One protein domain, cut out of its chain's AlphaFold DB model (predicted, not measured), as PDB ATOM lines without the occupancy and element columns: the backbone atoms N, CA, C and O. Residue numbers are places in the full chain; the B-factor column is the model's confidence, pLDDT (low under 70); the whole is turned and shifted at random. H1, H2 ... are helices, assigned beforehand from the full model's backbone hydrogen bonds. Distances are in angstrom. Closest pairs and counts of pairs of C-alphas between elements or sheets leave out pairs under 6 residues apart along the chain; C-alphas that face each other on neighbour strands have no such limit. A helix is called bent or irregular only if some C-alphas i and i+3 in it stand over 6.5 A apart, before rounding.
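AT A GLANCE: This is residues 4 to 100 of the 223 residues of an uncharacterized protein of Chloroflexi bacterium (UniProt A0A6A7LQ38). A helical hairpin of H2 and H3, with a kink in H3, makes the core; H6 crosses H3 on one side and reaches out to one end of the long axis, the short H4 packs on the first residues of H2, 22 to 25, H5 packs on H4 and meets the first residue of H6 at a corner, and H1 lies near H2 at the far end from the last residues of H6. The printed part has 97 residues with six named helices, H1 to H6 in order, and no named strand: all helix, with mostly crossed packing. It is compact, with a radius of gyration of the C-alphas of 13.5 A, yet elongated, spanning 42 by 27 by 22 A.

IN THESE COORDINATES: H1 is residues 4 to 8, beginning at C-alpha 4 (131.323, 110.071, 95.394). H2 is residues 22 to 36, 20.6 A long. H3, residues 39 to 55, measures 21.1 A; it is irregular, C-alphas 41 and 44 being 8.3 A apart, with a kink of 42 degrees near residue 46. H4 is residues 58 to 61 and H5 residues 71 to 79. H6, residues 83 to 99, is 24.3 A long and ends at C-alpha 99 (141.873, 144.253, 70.681).

HOW THE PARTS SIT: H1 is close to H2 but not clearly touching, the closest C-alphas, of Arg 6 and Trp 26, being 6.8 A apart. H2 and H3 form a hairpin and touch at a shallow tilt of 22 degrees, opposite ways, closest at Leu 32 and Val 46, C-alphas 5.8 A apart. H4 touches H2 residues 22 to 25 alone, closest at Cys 25 and Ala 58, C-alphas 5.8 A apart. H5 touches H4, closest at Trp 59 and Leu 71, C-alphas 5.6 A apart. H5 only just touches H2, with 3 pairs of C-alphas within 8 A, the closest those of Lys 33 and Leu 79 at 6.6 A. H6 touches H5 with residue 83 alone, about perpendicular at 74 degrees, the closest C-alphas, of Asp 72 and Glu 83, being 4.8 A apart. H6 touches H3 at a steep tilt of 45 degrees, opposite ways, closest at Asp 40 and Ala 93, C-alphas 4.8 A apart. H2 and H6 are apart. Every O i to N i+4 pair is within hydrogen-bond range in H1, H2, H5 and H6, and 11 of 13 in H3; H4 is too short for one.

THE WHOLE: The two C-alphas farthest apart, of Glu 65 and Ala 100, are 44.6 A apart. The printed part has no cut. The link from H1 to H2 is long, with 13 residues. Mean pLDDT of the printed part is 89.4; residues 4 to 5 and 100 are under 70.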
ATOM      1  N   ASP A   4     132.658 110.452  95.868       62.22
ATOM      2  CA  ASP A   4     131.323 110.071  95.394       62.22
ATOM      3  C   ASP A   4     130.252 111.171  95.470       62.22
ATOM      4  O   ASP A   4     129.468 111.311  94.532       62.22
ATOM      5  N   GLU A   5     130.187 111.986  96.528       64.50
ATOM      6  CA  GLU A   5     129.163 113.044  96.646       64.50
ATOM      7  C   GLU A   5     129.472 114.208  95.704       64.50
ATOM      8  O   GLU A   5     128.583 114.737  95.034       64.50
ATOM      9  N   ARG A   6     130.763 114.536  95.564       74.88
ATOM     10  CA  ARG A   6     131.252 115.488  94.564       74.88
ATOM     11  C   ARG A   6     130.946 115.003  93.148       74.88
ATOM     12  O   ARG A   6     130.506 115.792  92.320       74.88
ATOM     13  N   THR A   7     131.145 113.717  92.870       71.06
ATOM     14  CA  THR A   7     130.858 113.131  91.553       71.06
ATOM     15  C   THR A   7     129.352 113.082  91.287       71.06
ATOM     16  O   THR A   7     128.904 113.430  90.196       71.06
ATOM     17  N   THR A   8     128.544 112.764  92.303       75.06
ATOM     18  CA  THR A   8     127.072 112.790  92.238       75.06
ATOM     19  C   THR A   8     126.550 114.199  91.947       75.06
ATOM     20  O   THR A   8     125.673 114.380  91.099       75.06
ATOM     21  N   ALA A   9     127.156 115.216  92.565       75.12
ATOM     22  CA  ALA A   9     126.849 116.621  92.331       75.12
ATOM     23  C   ALA A   9     127.098 117.089  90.886       75.12
ATOM     24  O   ALA A   9     126.573 118.132  90.504       75.12
ATOM     25  N   LEU A  10     127.835 116.347  90.052       75.25
ATOM     26  CA  LEU A  10     128.047 116.698  88.641       75.25
ATOM     27  C   LEU A  10     126.925 116.202  87.720       75.25
ATOM     28  O   LEU A  10     126.760 116.729  86.617       75.25
ATOM     29  N   PHE A  11     126.111 115.244  88.165       75.62
ATOM     30  CA  PHE A  11     125.014 114.712  87.361       75.62
ATOM     31  C   PHE A  11     123.794 115.640  87.356       75.62
ATOM     32  O   PHE A  11     123.504 116.358  88.315       75.62
ATOM     33  N   GLY A  12     123.060 115.611  86.241       79.06
ATOM     34  CA  GLY A  12     121.812 116.347  86.051       79.06
ATOM     35  C   GLY A  12     121.975 117.830  85.666       79.06
ATOM     36  O   GLY A  12     123.051 118.421  85.823       79.06
ATOM     37  N   PRO A  13     120.909 118.461  85.136       85.38
ATOM     38  CA  PRO A  13     120.940 119.863  84.731       85.38
ATOM     39  C   PRO A  13     121.165 120.799  85.924       85.38
ATOM     40  O   PRO A  13     120.413 120.767  86.897       85.38
ATOM     41  N   ARG A  14     122.140 121.708  85.808       87.56
ATOM     42  CA  ARG A  14     122.441 122.723  86.835       87.56
ATOM     43  C   ARG A  14     121.244 123.594  87.204       87.56
ATOM     44  O   ARG A  14     121.081 123.956  88.359       87.56
ATOM     45  N   ALA A  15     120.394 123.898  86.223       86.50
ATOM     46  CA  ALA A  15     119.206 124.732  86.400       86.50
ATOM     47  C   ALA A  15     118.139 124.115  87.324       86.50
ATOM     48  O   ALA A  15     117.265 124.834  87.791       86.50
ATOM     49  N   LEU A  16     118.199 122.804  87.578       87.62
ATOM     50  CA  LEU A  16     117.281 122.119  88.495       87.62
ATOM     51  C   LEU A  16     117.801 122.082  89.938       87.62
ATOM     52  O   LEU A  16     117.091 121.617  90.825       87.62
ATOM     53  N   LYS A  17     119.032 122.543  90.180       89.44
ATOM     54  CA  LYS A  17     119.645 122.573  91.511       89.44
ATOM     55  C   LYS A  17     119.391 123.924  92.161       89.44
ATOM     56  O   LYS A  17     119.423 124.954  91.488       89.44
ATOM     57  N   ALA A  18     119.145 123.915  93.468       89.19
ATOM     58  CA  ALA A  18     118.948 125.146  94.219       89.19
ATOM     59  C   ALA A  18     120.234 125.985  94.185       89.19
ATOM     60  O   ALA A  18     121.324 125.481  94.451       89.19
ATOM     61  N   VAL A  19     120.107 127.265  93.833       91.62
ATOM     62  CA  VAL A  19     121.252 128.180  93.780       91.62
ATOM     63  C   VAL A  19     121.889 128.268  95.164       91.62
ATOM     64  O   VAL A  19     121.190 128.448  96.160       91.62
ATOM     65  N   GLY A  20     123.211 128.116  95.219       89.25
ATOM     66  CA  GLY A  20     123.963 128.090  96.473       89.25
ATOM     67  C   GLY A  20     123.895 126.770  97.244       89.25
ATOM     68  O   GLY A  20     124.481 126.696  98.318       89.25
ATOM     69  N   SER A  21     123.244 125.718  96.728       90.81
ATOM     70  CA  SER A  21     123.391 124.376  97.306       90.81
ATOM     71  C   SER A  21     124.803 123.826  97.051       90.81
ATOM     72  O   SER A  21     125.428 124.203  96.052       90.81
ATOM     73  N   PRO A  22     125.320 122.911  97.893       91.31
ATOM     74  CA  PRO A  22     126.624 122.289  97.669       91.31
ATOM     75  C   PRO A  22     126.771 121.678  96.270       91.31
ATOM     76  O   PRO A  22     127.800 121.847  95.619       91.31
ATOM     77  N   GLU A  23     125.725 121.026  95.762       90.69
ATOM     78  CA  GLU A  23     125.726 120.389  94.447       90.69
ATOM     79  C   GLU A  23     125.773 121.413  93.314       90.69
ATOM     80  O   GLU A  23     126.481 121.226  92.321       90.69
ATOM     81  N   TRP A  24     125.026 122.512  93.454       93.81
ATOM     82  CA  TRP A  24     125.061 123.613  92.499       93.81
ATOM     83  C   TRP A  24     126.434 124.299  92.497       93.81
ATOM     84  O   TRP A  24     126.977 124.586  91.425       93.81
ATOM     85  N   CYS A  25     127.026 124.511  93.676       93.62
ATOM     86  CA  CYS A  25     128.357 125.094  93.834       93.62
ATOM     87  C   CYS A  25     129.423 124.209  93.181       93.62
ATOM     88  O   CYS A  25     130.200 124.703  92.365       93.62
ATOM     89  N   TRP A  26     129.414 122.898  93.443       93.12
ATOM     90  CA  TRP A  26     130.348 121.958  92.823       93.12
ATOM     91  C   TRP A  26     130.232 121.916  91.302       93.12
ATOM     92  O   TRP A  26     131.248 121.969  90.611       93.12
ATOM     93  N   GLN A  27     129.011 121.888  90.763       93.25
ATOM     94  CA  GLN A  27     128.811 121.905  89.315       93.25
ATOM     95  C   GLN A  27     129.247 123.235  88.679       93.25
ATOM     96  O   GLN A  27     129.745 123.258  87.555       93.25
ATOM     97  N   THR A  28     129.082 124.351  89.392       93.88
ATOM     98  CA  THR A  28     129.527 125.673  88.928       93.88
ATOM     99  C   THR A  28     131.056 125.788  88.967       93.88
ATOM    100  O   THR A  28     131.645 126.293  88.012       93.88
ATOM    101  N   ILE A  29     131.712 125.235  89.993       93.75
ATOM    102  CA  ILE A  29     133.178 125.116  90.078       93.75
ATOM    103  C   ILE A  29     133.723 124.230  88.951       93.75
ATOM    104  O   ILE A  29     134.715 124.585  88.321       93.75
ATOM    105  N   ASP A  30     133.083 123.101  88.652       92.38
ATOM    106  CA  ASP A  30     133.500 122.215  87.557       92.38
ATOM    107  C   ASP A  30     133.375 122.886  86.178       92.38
ATOM    108  O   ASP A  30     134.286 122.825  85.343       92.38
ATOM    109  N   GLY A  31     132.290 123.639  85.973       91.44
ATOM    110  CA  GLY A  31     132.147 124.520  84.819       91.44
ATOM    111  C   GLY A  31     133.276 125.549  84.750       91.44
ATOM    112  O   GLY A  31     133.898 125.708  83.698       91.44
ATOM    113  N   LEU A  32     133.587 126.205  85.872       94.31
ATOM    114  CA  LEU A  32     134.670 127.185  85.956       94.31
ATOM    115  C   LEU A  32     136.013 126.561  85.552       94.31
ATOM    116  O   LEU A  32     136.710 127.137  84.722       94.31
ATOM    117  N   LYS A  33     136.341 125.359  86.050       92.88
ATOM    118  CA  LYS A  33     137.544 124.599  85.660       92.88
ATOM    119  C   LYS A  33     137.605 124.337  84.164       92.88
ATOM    120  O   LYS A  33     138.632 124.588  83.535       92.88
ATOM    121  N   SER A  34     136.499 123.858  83.603       91.25
ATOM    122  CA  SER A  34     136.407 123.505  82.189       91.25
ATOM    123  C   SER A  34     136.663 124.707  81.281       91.25
ATOM    124  O   SER A  34     137.402 124.590  80.305       91.25
ATOM    125  N   TYR A  35     136.102 125.876  81.609       91.56
ATOM    126  CA  TYR A  35     136.280 127.087  80.799       91.56
ATOM    127  C   TYR A  35     137.576 127.839  81.101       91.56
ATOM    128  O   TYR A  35     138.125 128.477  80.208       91.56
ATOM    129  N   TYR A  36     138.115 127.731  82.315       89.81
ATOM    130  CA  TYR A  36     139.376 128.381  82.670       89.81
ATOM    131  C   TYR A  36     140.558 127.872  81.829       89.81
ATOM    132  O   TYR A  36     141.452 128.645  81.486       89.81
ATOM    133  N   GLY A  37     140.535 126.601  81.410       88.69
ATOM    134  CA  GLY A  37     141.513 126.057  80.458       88.69
ATOM    135  C   GLY A  37     141.480 126.714  79.068       88.69
ATOM    136  O   GLY A  37     142.472 126.659  78.347       88.69
ATOM    137  N   TYR A  38     140.373 127.372  78.712       90.38
ATOM    138  CA  TYR A  38     140.143 128.040  77.426       90.38
ATOM    139  C   TYR A  38     139.826 129.530  77.607       90.38
ATOM    140  O   TYR A  38     139.013 130.100  76.874       90.38
ATOM    141  N   LEU A  39     140.469 130.163  78.593       87.69
ATOM    142  CA  LEU A  39     140.138 131.511  79.048       87.69
ATOM    143  C   LEU A  39     140.104 132.556  77.923       87.69
ATOM    144  O   LEU A  39     139.185 133.361  77.890       87.69
ATOM    145  N   ASP A  40     141.034 132.504  76.968       84.44
ATOM    146  CA  ASP A  40     141.097 133.463  75.853       84.44
ATOM    147  C   ASP A  40     139.822 133.477  74.990       84.44
ATOM    148  O   ASP A  40     139.477 134.496  74.395       84.44
ATOM    149  N   ARG A  41     139.108 132.347  74.919       86.56
ATOM    150  CA  ARG A  41     137.880 132.198  74.129       86.56
ATOM    151  C   ARG A  41     136.620 132.363  74.968       86.56
ATOM    152  O   ARG A  41     135.642 132.927  74.493       86.56
ATOM    153  N   ASP A  42     136.628 131.821  76.182       92.00
ATOM    154  CA  ASP A  42     135.433 131.672  77.013       92.00
ATOM    155  C   ASP A  42     135.449 132.601  78.248       92.00
ATOM    156  O   ASP A  42     134.756 132.330  79.231       92.00
ATOM    157  N   TRP A  43     136.208 133.706  78.210       91.88
ATOM    158  CA  TRP A  43     136.356 134.646  79.333       91.88
ATOM    159  C   TRP A  43     135.014 135.152  79.884       91.88
ATOM    160  O   TRP A  43     134.846 135.181  81.098       91.88
ATOM    161  N   GLU A  44     134.023 135.441  79.031       92.69
ATOM    162  CA  GLU A  44     132.679 135.871  79.461       92.69
ATOM    163  C   GLU A  44     131.974 134.802  80.309       92.69
ATOM    164  O   GLU A  44     131.287 135.094  81.290       92.69
ATOM    165  N   ARG A  45     132.141 133.523  79.941       93.25
ATOM    166  CA  ARG A  45     131.562 132.402  80.693       93.25
ATOM    167  C   ARG A  45     132.262 132.239  82.031       93.25
ATOM    168  O   ARG A  45     131.587 131.957  83.018       93.25
ATOM    169  N   VAL A  46     133.583 132.405  82.053       94.38
ATOM    170  CA  VAL A  46     134.391 132.352  83.275       94.38
ATOM    171  C   VAL A  46     133.990 133.477  84.230       94.38
ATOM    172  O   VAL A  46     133.728 133.204  85.397       94.38
ATOM    173  N   GLU A  47     133.863 134.710  83.735       93.25
ATOM    174  CA  GLU A  47     133.451 135.872  84.529       93.25
ATOM    175  C   GLU A  47     132.045 135.684  85.111       93.25
ATOM    176  O   GLU A  47     131.841 135.862  86.311       93.25
ATOM    177  N   ARG A  48     131.091 135.214  84.296       95.38
ATOM    178  CA  ARG A  48     129.734 134.907  84.767       95.38
ATOM    179  C   ARG A  48     129.727 133.841  85.863       95.38
ATOM    180  O   ARG A  48     129.065 134.027  86.877       95.38
ATOM    181  N   LEU A  49     130.429 132.724  85.664       95.31
ATOM    182  CA  LEU A  49     130.466 131.633  86.647       95.31
ATOM    183  C   LEU A  49     131.147 132.067  87.949       95.31
ATOM    184  O   LEU A  49     130.698 131.677  89.023       95.31
ATOM    185  N   LEU A  50     132.195 132.893  87.868       95.50
ATOM    186  CA  LEU A  50     132.828 133.464  89.053       95.50
ATOM    187  C   LEU A  50     131.848 134.361  89.821       95.50
ATOM    188  O   LEU A  50     131.695 134.184  91.025       95.50
ATOM    189  N   GLY A  51     131.132 135.254  89.129       95.50
ATOM    190  CA  GLY A  51     130.125 136.116  89.756       95.50
ATOM    191  C   GLY A  51     128.969 135.329  90.385       95.50
ATOM    192  O   GLY A  51     128.493 135.666  91.466       95.50
ATOM    193  N   GLU A  52     128.550 134.232  89.752       95.50
ATOM    194  CA  GLU A  52     127.561 133.302  90.306       95.50
ATOM    195  C   GLU A  52     128.061 132.638  91.608       95.50
ATOM    196  O   GLU A  52     127.311 132.555  92.583       95.50
ATOM    197  N   LEU A  53     129.329 132.214  91.663       95.50
ATOM    198  CA  LEU A  53     129.946 131.655  92.875       95.50
ATOM    199  C   LEU A  53     130.122 132.706  93.980       95.50
ATOM    200  O   LEU A  53     129.955 132.384  95.155       95.50
ATOM    201  N   GLU A  54     130.430 133.950  93.614       95.56
ATOM    202  CA  GLU A  54     130.529 135.084  94.538       95.56
ATOM    203  C   GLU A  54     129.187 135.433  95.169       95.56
ATOM    204  O   GLU A  54     129.096 135.546  96.392       95.56
ATOM    205  N   ALA A  55     128.134 135.537  94.356       95.12
ATOM    206  CA  ALA A  55     126.784 135.820  94.831       95.12
ATOM    207  C   ALA A  55     126.275 134.731  95.787       95.12
ATOM    208  O   ALA A  55     125.633 135.032  96.791       95.12
ATOM    209  N   ALA A  56     126.602 133.470  95.499       93.75
ATOM    210  CA  ALA A  56     126.266 132.333  96.348       93.75
ATOM    211  C   ALA A  56     127.220 132.147  97.543       93.75
ATOM    212  O   ALA A  56     126.996 131.244  98.346       93.75
ATOM    213  N   ARG A  57     128.294 132.947  97.647       94.88
ATOM    214  CA  ARG A  57     129.389 132.781  98.620       94.88
ATOM    215  C   ARG A  57     129.848 131.324  98.708       94.88
ATOM    216  O   ARG A  57     129.981 130.759  99.790       94.88
ATOM    217  N   ALA A  58     130.077 130.702  97.551       93.62
ATOM    218  CA  ALA A  58     130.259 129.256  97.434       93.62
ATOM    219  C   ALA A  58     131.363 128.697  98.351       93.62
ATOM    220  O   ALA A  58     131.224 127.597  98.871       93.62
ATOM    221  N   TRP A  59     132.418 129.469  98.624       94.62
ATOM    222  CA  TRP A  59     133.505 129.097  99.539       94.62
ATOM    223  C   TRP A  59     133.091 128.916 101.009       94.62
ATOM    224  O   TRP A  59     133.871 128.371 101.788       94.62
ATOM    225  N   GLU A  60     131.909 129.383 101.413       94.50
ATOM    226  CA  GLU A  60     131.331 129.140 102.745       94.50
ATOM    227  C   GLU A  60     130.427 127.907 102.774       94.50
ATOM    228  O   GLU A  60     130.119 127.392 103.844       94.50
ATOM    229  N   VAL A  61     130.014 127.431 101.601       90.00
ATOM    230  CA  VAL A  61     129.097 126.299 101.443       90.00
ATOM    231  C   VAL A  61     129.858 125.022 101.116       90.00
ATOM    232  O   VAL A  61     129.520 123.950 101.613       90.00
ATOM    233  N   VAL A  62     130.876 125.120 100.258       89.56
ATOM    234  CA  VAL A  62     131.670 123.976  99.817       89.56
ATOM    235  C   VAL A  62     133.122 124.077 100.289       89.56
ATOM    236  O   VAL A  62     133.696 125.170 100.282       89.56
ATOM    237  N   PRO A  63     133.735 122.946 100.674       88.56
ATOM    238  CA  PRO A  63     133.102 121.659 100.989       88.56
ATOM    239  C   PRO A  63     132.226 121.740 102.268       88.56
ATOM    240  O   PRO A  63     132.659 122.358 103.233       88.56
ATOM    241  N   PRO A  64     131.052 121.085 102.342       85.06
ATOM    242  CA  PRO A  64     130.161 121.113 103.519       85.06
ATOM    243  C   PRO A  64     130.796 120.684 104.848       85.06
ATOM    244  O   PRO A  64     130.431 121.183 105.905       85.06
ATOM    245  N   GLU A  65     131.776 119.781 104.793       84.50
ATOM    246  CA  GLU A  65     132.496 119.261 105.970       84.50
ATOM    247  C   GLU A  65     133.484 120.271 106.565       84.50
ATOM    248  O   GLU A  65     133.962 120.119 107.686       84.50
ATOM    249  N   GLY A  66     133.881 121.246 105.755       88.06
ATOM    250  CA  GLY A  66     134.982 122.145 106.045       88.06
ATOM    251  C   GLY A  66     135.132 123.134 104.903       88.06
ATOM    252  O   GLY A  66     135.988 122.908 104.046       88.06
ATOM    253  N   PRO A  67     134.299 124.191 104.871       92.44
ATOM    254  CA  PRO A  67     134.281 125.141 103.771       92.44
ATOM    255  C   PRO A  67     135.642 125.795 103.559       92.44
ATOM    256  O   PRO A  67     136.405 125.994 104.509       92.44
ATOM    257  N   TYR A  68     135.944 126.182 102.318       91.50
ATOM    258  CA  TYR A  68     137.218 126.841 102.003       91.50
ATOM    259  C   TYR A  68     137.442 128.123 102.819       91.50
ATOM    260  O   TYR A  68     138.586 128.498 103.089       91.50
ATOM    261  N   GLY A  69     136.357 128.802 103.202       92.25
ATOM    262  CA  GLY A  69     136.355 129.999 104.042       92.25
ATOM    263  C   GLY A  69     136.649 131.295 103.286       92.25
ATOM    264  O   GLY A  69     136.242 132.362 103.735       92.25
ATOM    265  N   SER A  70     137.287 131.229 102.115       95.81
ATOM    266  CA  SER A  70     137.451 132.372 101.214       95.81
ATOM    267  C   SER A  70     137.479 131.954  99.747       95.81
ATOM    268  O   SER A  70     137.833 130.819  99.412       95.81
ATOM    269  N   LEU A  71     137.136 132.901  98.867       93.12
ATOM    270  CA  LEU A  71     137.219 132.726  97.418       93.12
ATOM    271  C   LEU A  71     138.641 132.353  96.985       93.12
ATOM    272  O   LEU A  71     138.825 131.383  96.258       93.12
ATOM    273  N   ASP A  72     139.639 133.070  97.498       95.00
ATOM    274  CA  ASP A  72     141.052 132.803  97.235       95.00
ATOM    275  C   ASP A  72     141.450 131.351  97.547       95.00
ATOM    276  O   ASP A  72     142.025 130.667  96.701       95.00
ATOM    277  N   ARG A  73     141.052 130.819  98.713       94.12
ATOM    278  CA  ARG A  73     141.343 129.422  99.070       94.12
ATOM    279  C   ARG A  73     140.638 128.417  98.173       94.12
ATOM    280  O   ARG A  73     141.229 127.389  97.847       94.12
ATOM    281  N   MET A  74     139.405 128.708  97.768       95.38
ATOM    282  CA  MET A  74     138.667 127.868  96.827       95.38
ATOM    283  C   MET A  74     139.366 127.834  95.462       95.38
ATOM    284  O   MET A  74     139.604 126.755  94.927       95.38
ATOM    285  N   LEU A  75     139.745 128.993  94.911       94.44
ATOM    286  CA  LEU A  75     140.444 129.075  93.624       94.44
ATOM    287  C   LEU A  75     141.819 128.397  93.687       94.44
ATOM    288  O   LEU A  75     142.173 127.644  92.778       94.44
ATOM    289  N   GLN A  76     142.553 128.571  94.787       93.94
ATOM    290  CA  GLN A  76     143.852 127.933  94.972       93.94
ATOM    291  C   GLN A  76     143.725 126.407  95.040       93.94
ATOM    292  O   GLN A  76     144.508 125.702  94.406       93.94
ATOM    293  N   ALA A  77     142.736 125.888  95.772       92.75
ATOM    294  CA  ALA A  77     142.502 124.451  95.888       92.75
ATOM    295  C   ALA A  77     142.018 123.827  94.569       92.75
ATOM    296  O   ALA A  77     142.432 122.728  94.207       92.75
ATOM    297  N   GLU A  78     141.145 124.523  93.842       93.25
ATOM    298  CA  GLU A  78     140.428 123.942  92.709       93.25
ATOM    299  C   GLU A  78     141.107 124.185  91.356       93.25
ATOM    300  O   GLU A  78     141.024 123.329  90.471       93.25
ATOM    301  N   LEU A  79     141.771 125.330  91.192       92.12
ATOM    302  CA  LEU A  79     142.397 125.779  89.943       92.12
ATOM    303  C   LEU A  79     143.913 125.980  90.068       92.12
ATOM    304  O   LEU A  79     144.567 126.251  89.061       92.12
ATOM    305  N   GLY A  80     144.475 125.868  91.276       93.56
ATOM    306  CA  GLY A  80     145.904 126.073  91.519       93.56
ATOM    307  C   GLY A  80     146.360 127.524  91.350       93.56
ATOM    308  O   GLY A  80     147.532 127.754  91.060       93.56
ATOM    309  N   THR A  81     145.450 128.494  91.475       93.06
ATOM    310  CA  THR A  81     145.735 129.927  91.316       93.06
ATOM    311  C   THR A  81     145.075 130.740  92.420       93.06
ATOM    312  O   THR A  81     143.957 130.437  92.825       93.06
ATOM    313  N   ASP A  82     145.733 131.818  92.835       95.00
ATOM    314  CA  ASP A  82     145.163 132.808  93.746       95.00
ATOM    315  C   ASP A  82     144.155 133.719  93.024       95.00
ATOM    316  O   ASP A  82     144.141 133.820  91.786       95.00
ATOM    317  N   GLU A  83     143.313 134.403  93.802       92.81
ATOM    318  CA  GLU A  83     142.247 135.268  93.291       92.81
ATOM    319  C   GLU A  83     142.795 136.420  92.438       92.81
ATOM    320  O   GLU A  83     142.239 136.747  91.384       92.81
ATOM    321  N   ARG A  84     143.910 137.027  92.856       93.00
ATOM    322  CA  ARG A  84     144.505 138.167  92.151       93.00
ATOM    323  C   ARG A  84     145.014 137.746  90.776       93.00
ATOM    324  O   ARG A  84     144.729 138.424  89.786       93.00
ATOM    325  N   THR A  85     145.744 136.637  90.703       93.25
ATOM    326  CA  THR A  85     146.236 136.071  89.443       93.25
ATOM    327  C   THR A  85     145.075 135.662  88.547       93.25
ATOM    328  O   THR A  85     145.081 135.987  87.359       93.25
ATOM    329  N   PHE A  86     144.041 135.029  89.107       93.56
ATOM    330  CA  PHE A  86     142.846 134.645  88.365       93.56
ATOM    331  C   PHE A  86     142.175 135.857  87.704       93.56
ATOM    332  O   PHE A  86     142.004 135.880  86.483       93.56
ATOM    333  N   ARG A  87     141.864 136.906  88.478       93.75
ATOM    334  CA  ARG A  87     141.219 138.124  87.953       93.75
ATOM    335  C   ARG A  87     142.089 138.838  86.924       93.75
ATOM    336  O   ARG A  87     141.582 139.252  85.885       93.75
ATOM    337  N   SER A  88     143.396 138.933  87.170       93.12
ATOM    338  CA  SER A  88     144.348 139.528  86.220       93.12
ATOM    339  C   SER A  88     144.313 138.820  84.859       93.12
ATOM    340  O   SER A  88     144.288 139.464  83.806       93.12
ATOM    341  N   ARG A  89     144.235 137.483  84.863       91.94
ATOM    342  CA  ARG A  89     144.126 136.689  83.633       91.94
ATOM    343  C   ARG A  89     142.797 136.900  82.915       91.94
ATOM    344  O   ARG A  89     142.807 137.000  81.693       91.94
ATOM    345  N   VAL A  90     141.681 137.001  83.641       91.69
ATOM    346  CA  VAL A  90     140.363 137.301  83.045       91.69
ATOM    347  C   VAL A  90     140.383 138.669  82.354       91.69
ATOM    348  O   VAL A  90     139.980 138.771  81.198       91.69
ATOM    349  N   VAL A  91     140.927 139.701  83.012       91.31
ATOM    350  CA  VAL A  91     141.082 141.046  82.427       91.31
ATOM    351  C   VAL A  91     141.961 141.004  81.179       91.31
ATOM    352  O   VAL A  91     141.591 141.549  80.144       91.31
ATOM    353  N   THR A  92     143.091 140.301  81.247       89.12
ATOM    354  CA  THR A  92     144.008 140.154  80.108       89.12
ATOM    355  C   THR A  92     143.315 139.477  78.920       89.12
ATOM    356  O   THR A  92     143.409 139.966  77.796       89.12
ATOM    357  N   ALA A  93     142.577 138.389  79.156       88.00
ATOM    358  CA  ALA A  93     141.828 137.683  78.117       88.00
ATOM    359  C   ALA A  93     140.753 138.573  77.473       88.00
ATOM    360  O   ALA A  93     140.633 138.612  76.247       88.00
ATOM    361  N   ARG A  94     140.035 139.357  78.285       88.50
ATOM    362  CA  ARG A  94     139.076 140.352  77.800       88.50
ATOM    363  C   ARG A  94     139.745 141.415  76.929       88.50
ATOM    364  O   ARG A  94     139.288 141.656  75.816       88.50
ATOM    365  N   GLU A  95     140.846 142.014  77.383       86.88
ATOM    366  CA  GLU A  95     141.584 143.009  76.594       86.88
ATOM    367  C   GLU A  95     142.082 142.434  75.263       86.88
ATOM    368  O   GLU A  95     142.054 143.115  74.236       86.88
ATOM    369  N   HIS A  96     142.540 141.180  75.256       81.31
ATOM    370  CA  HIS A  96     142.936 140.498  74.028       81.31
ATOM    371  C   HIS A  96     141.760 140.312  73.070       81.31
ATOM    372  O   HIS A  96     141.927 140.555  71.873       81.31
ATOM    373  N   ALA A  97     140.587 139.933  73.579       81.94
ATOM    374  CA  ALA A  97     139.376 139.800  72.778       81.94
ATOM    375  C   ALA A  97     138.908 141.154  72.213       81.94
ATOM    376  O   ALA A  97     138.586 141.240  71.032       81.94
ATOM    377  N   GLU A  98     138.940 142.226  73.007       79.19
ATOM    378  CA  GLU A  98     138.562 143.578  72.567       79.19
ATOM    379  C   GLU A  98     139.541 144.147  71.525       79.19
ATOM    380  O   GLU A  98     139.133 144.820  70.576       79.19
ATOM    381  N   ARG A  99     140.842 143.853  71.657       79.38
ATOM    382  CA  ARG A  99     141.873 144.253  70.681       79.38
ATOM    383  C   ARG A  99     141.883 143.389  69.423       79.38
ATOM    384  O   ARG A  99     142.535 143.763  68.445       79.38
ATOM    385  N   ALA A 100     141.210 142.241  69.424       69.94
ATOM    386  CA  ALA A 100     141.152 141.366  68.268       69.94
ATOM    387  C   ALA A 100     140.291 142.007  67.167       69.94
ATOM    388  O   ALA A 100     139.081 141.819  67.086       69.94
TER     389      ALA A 100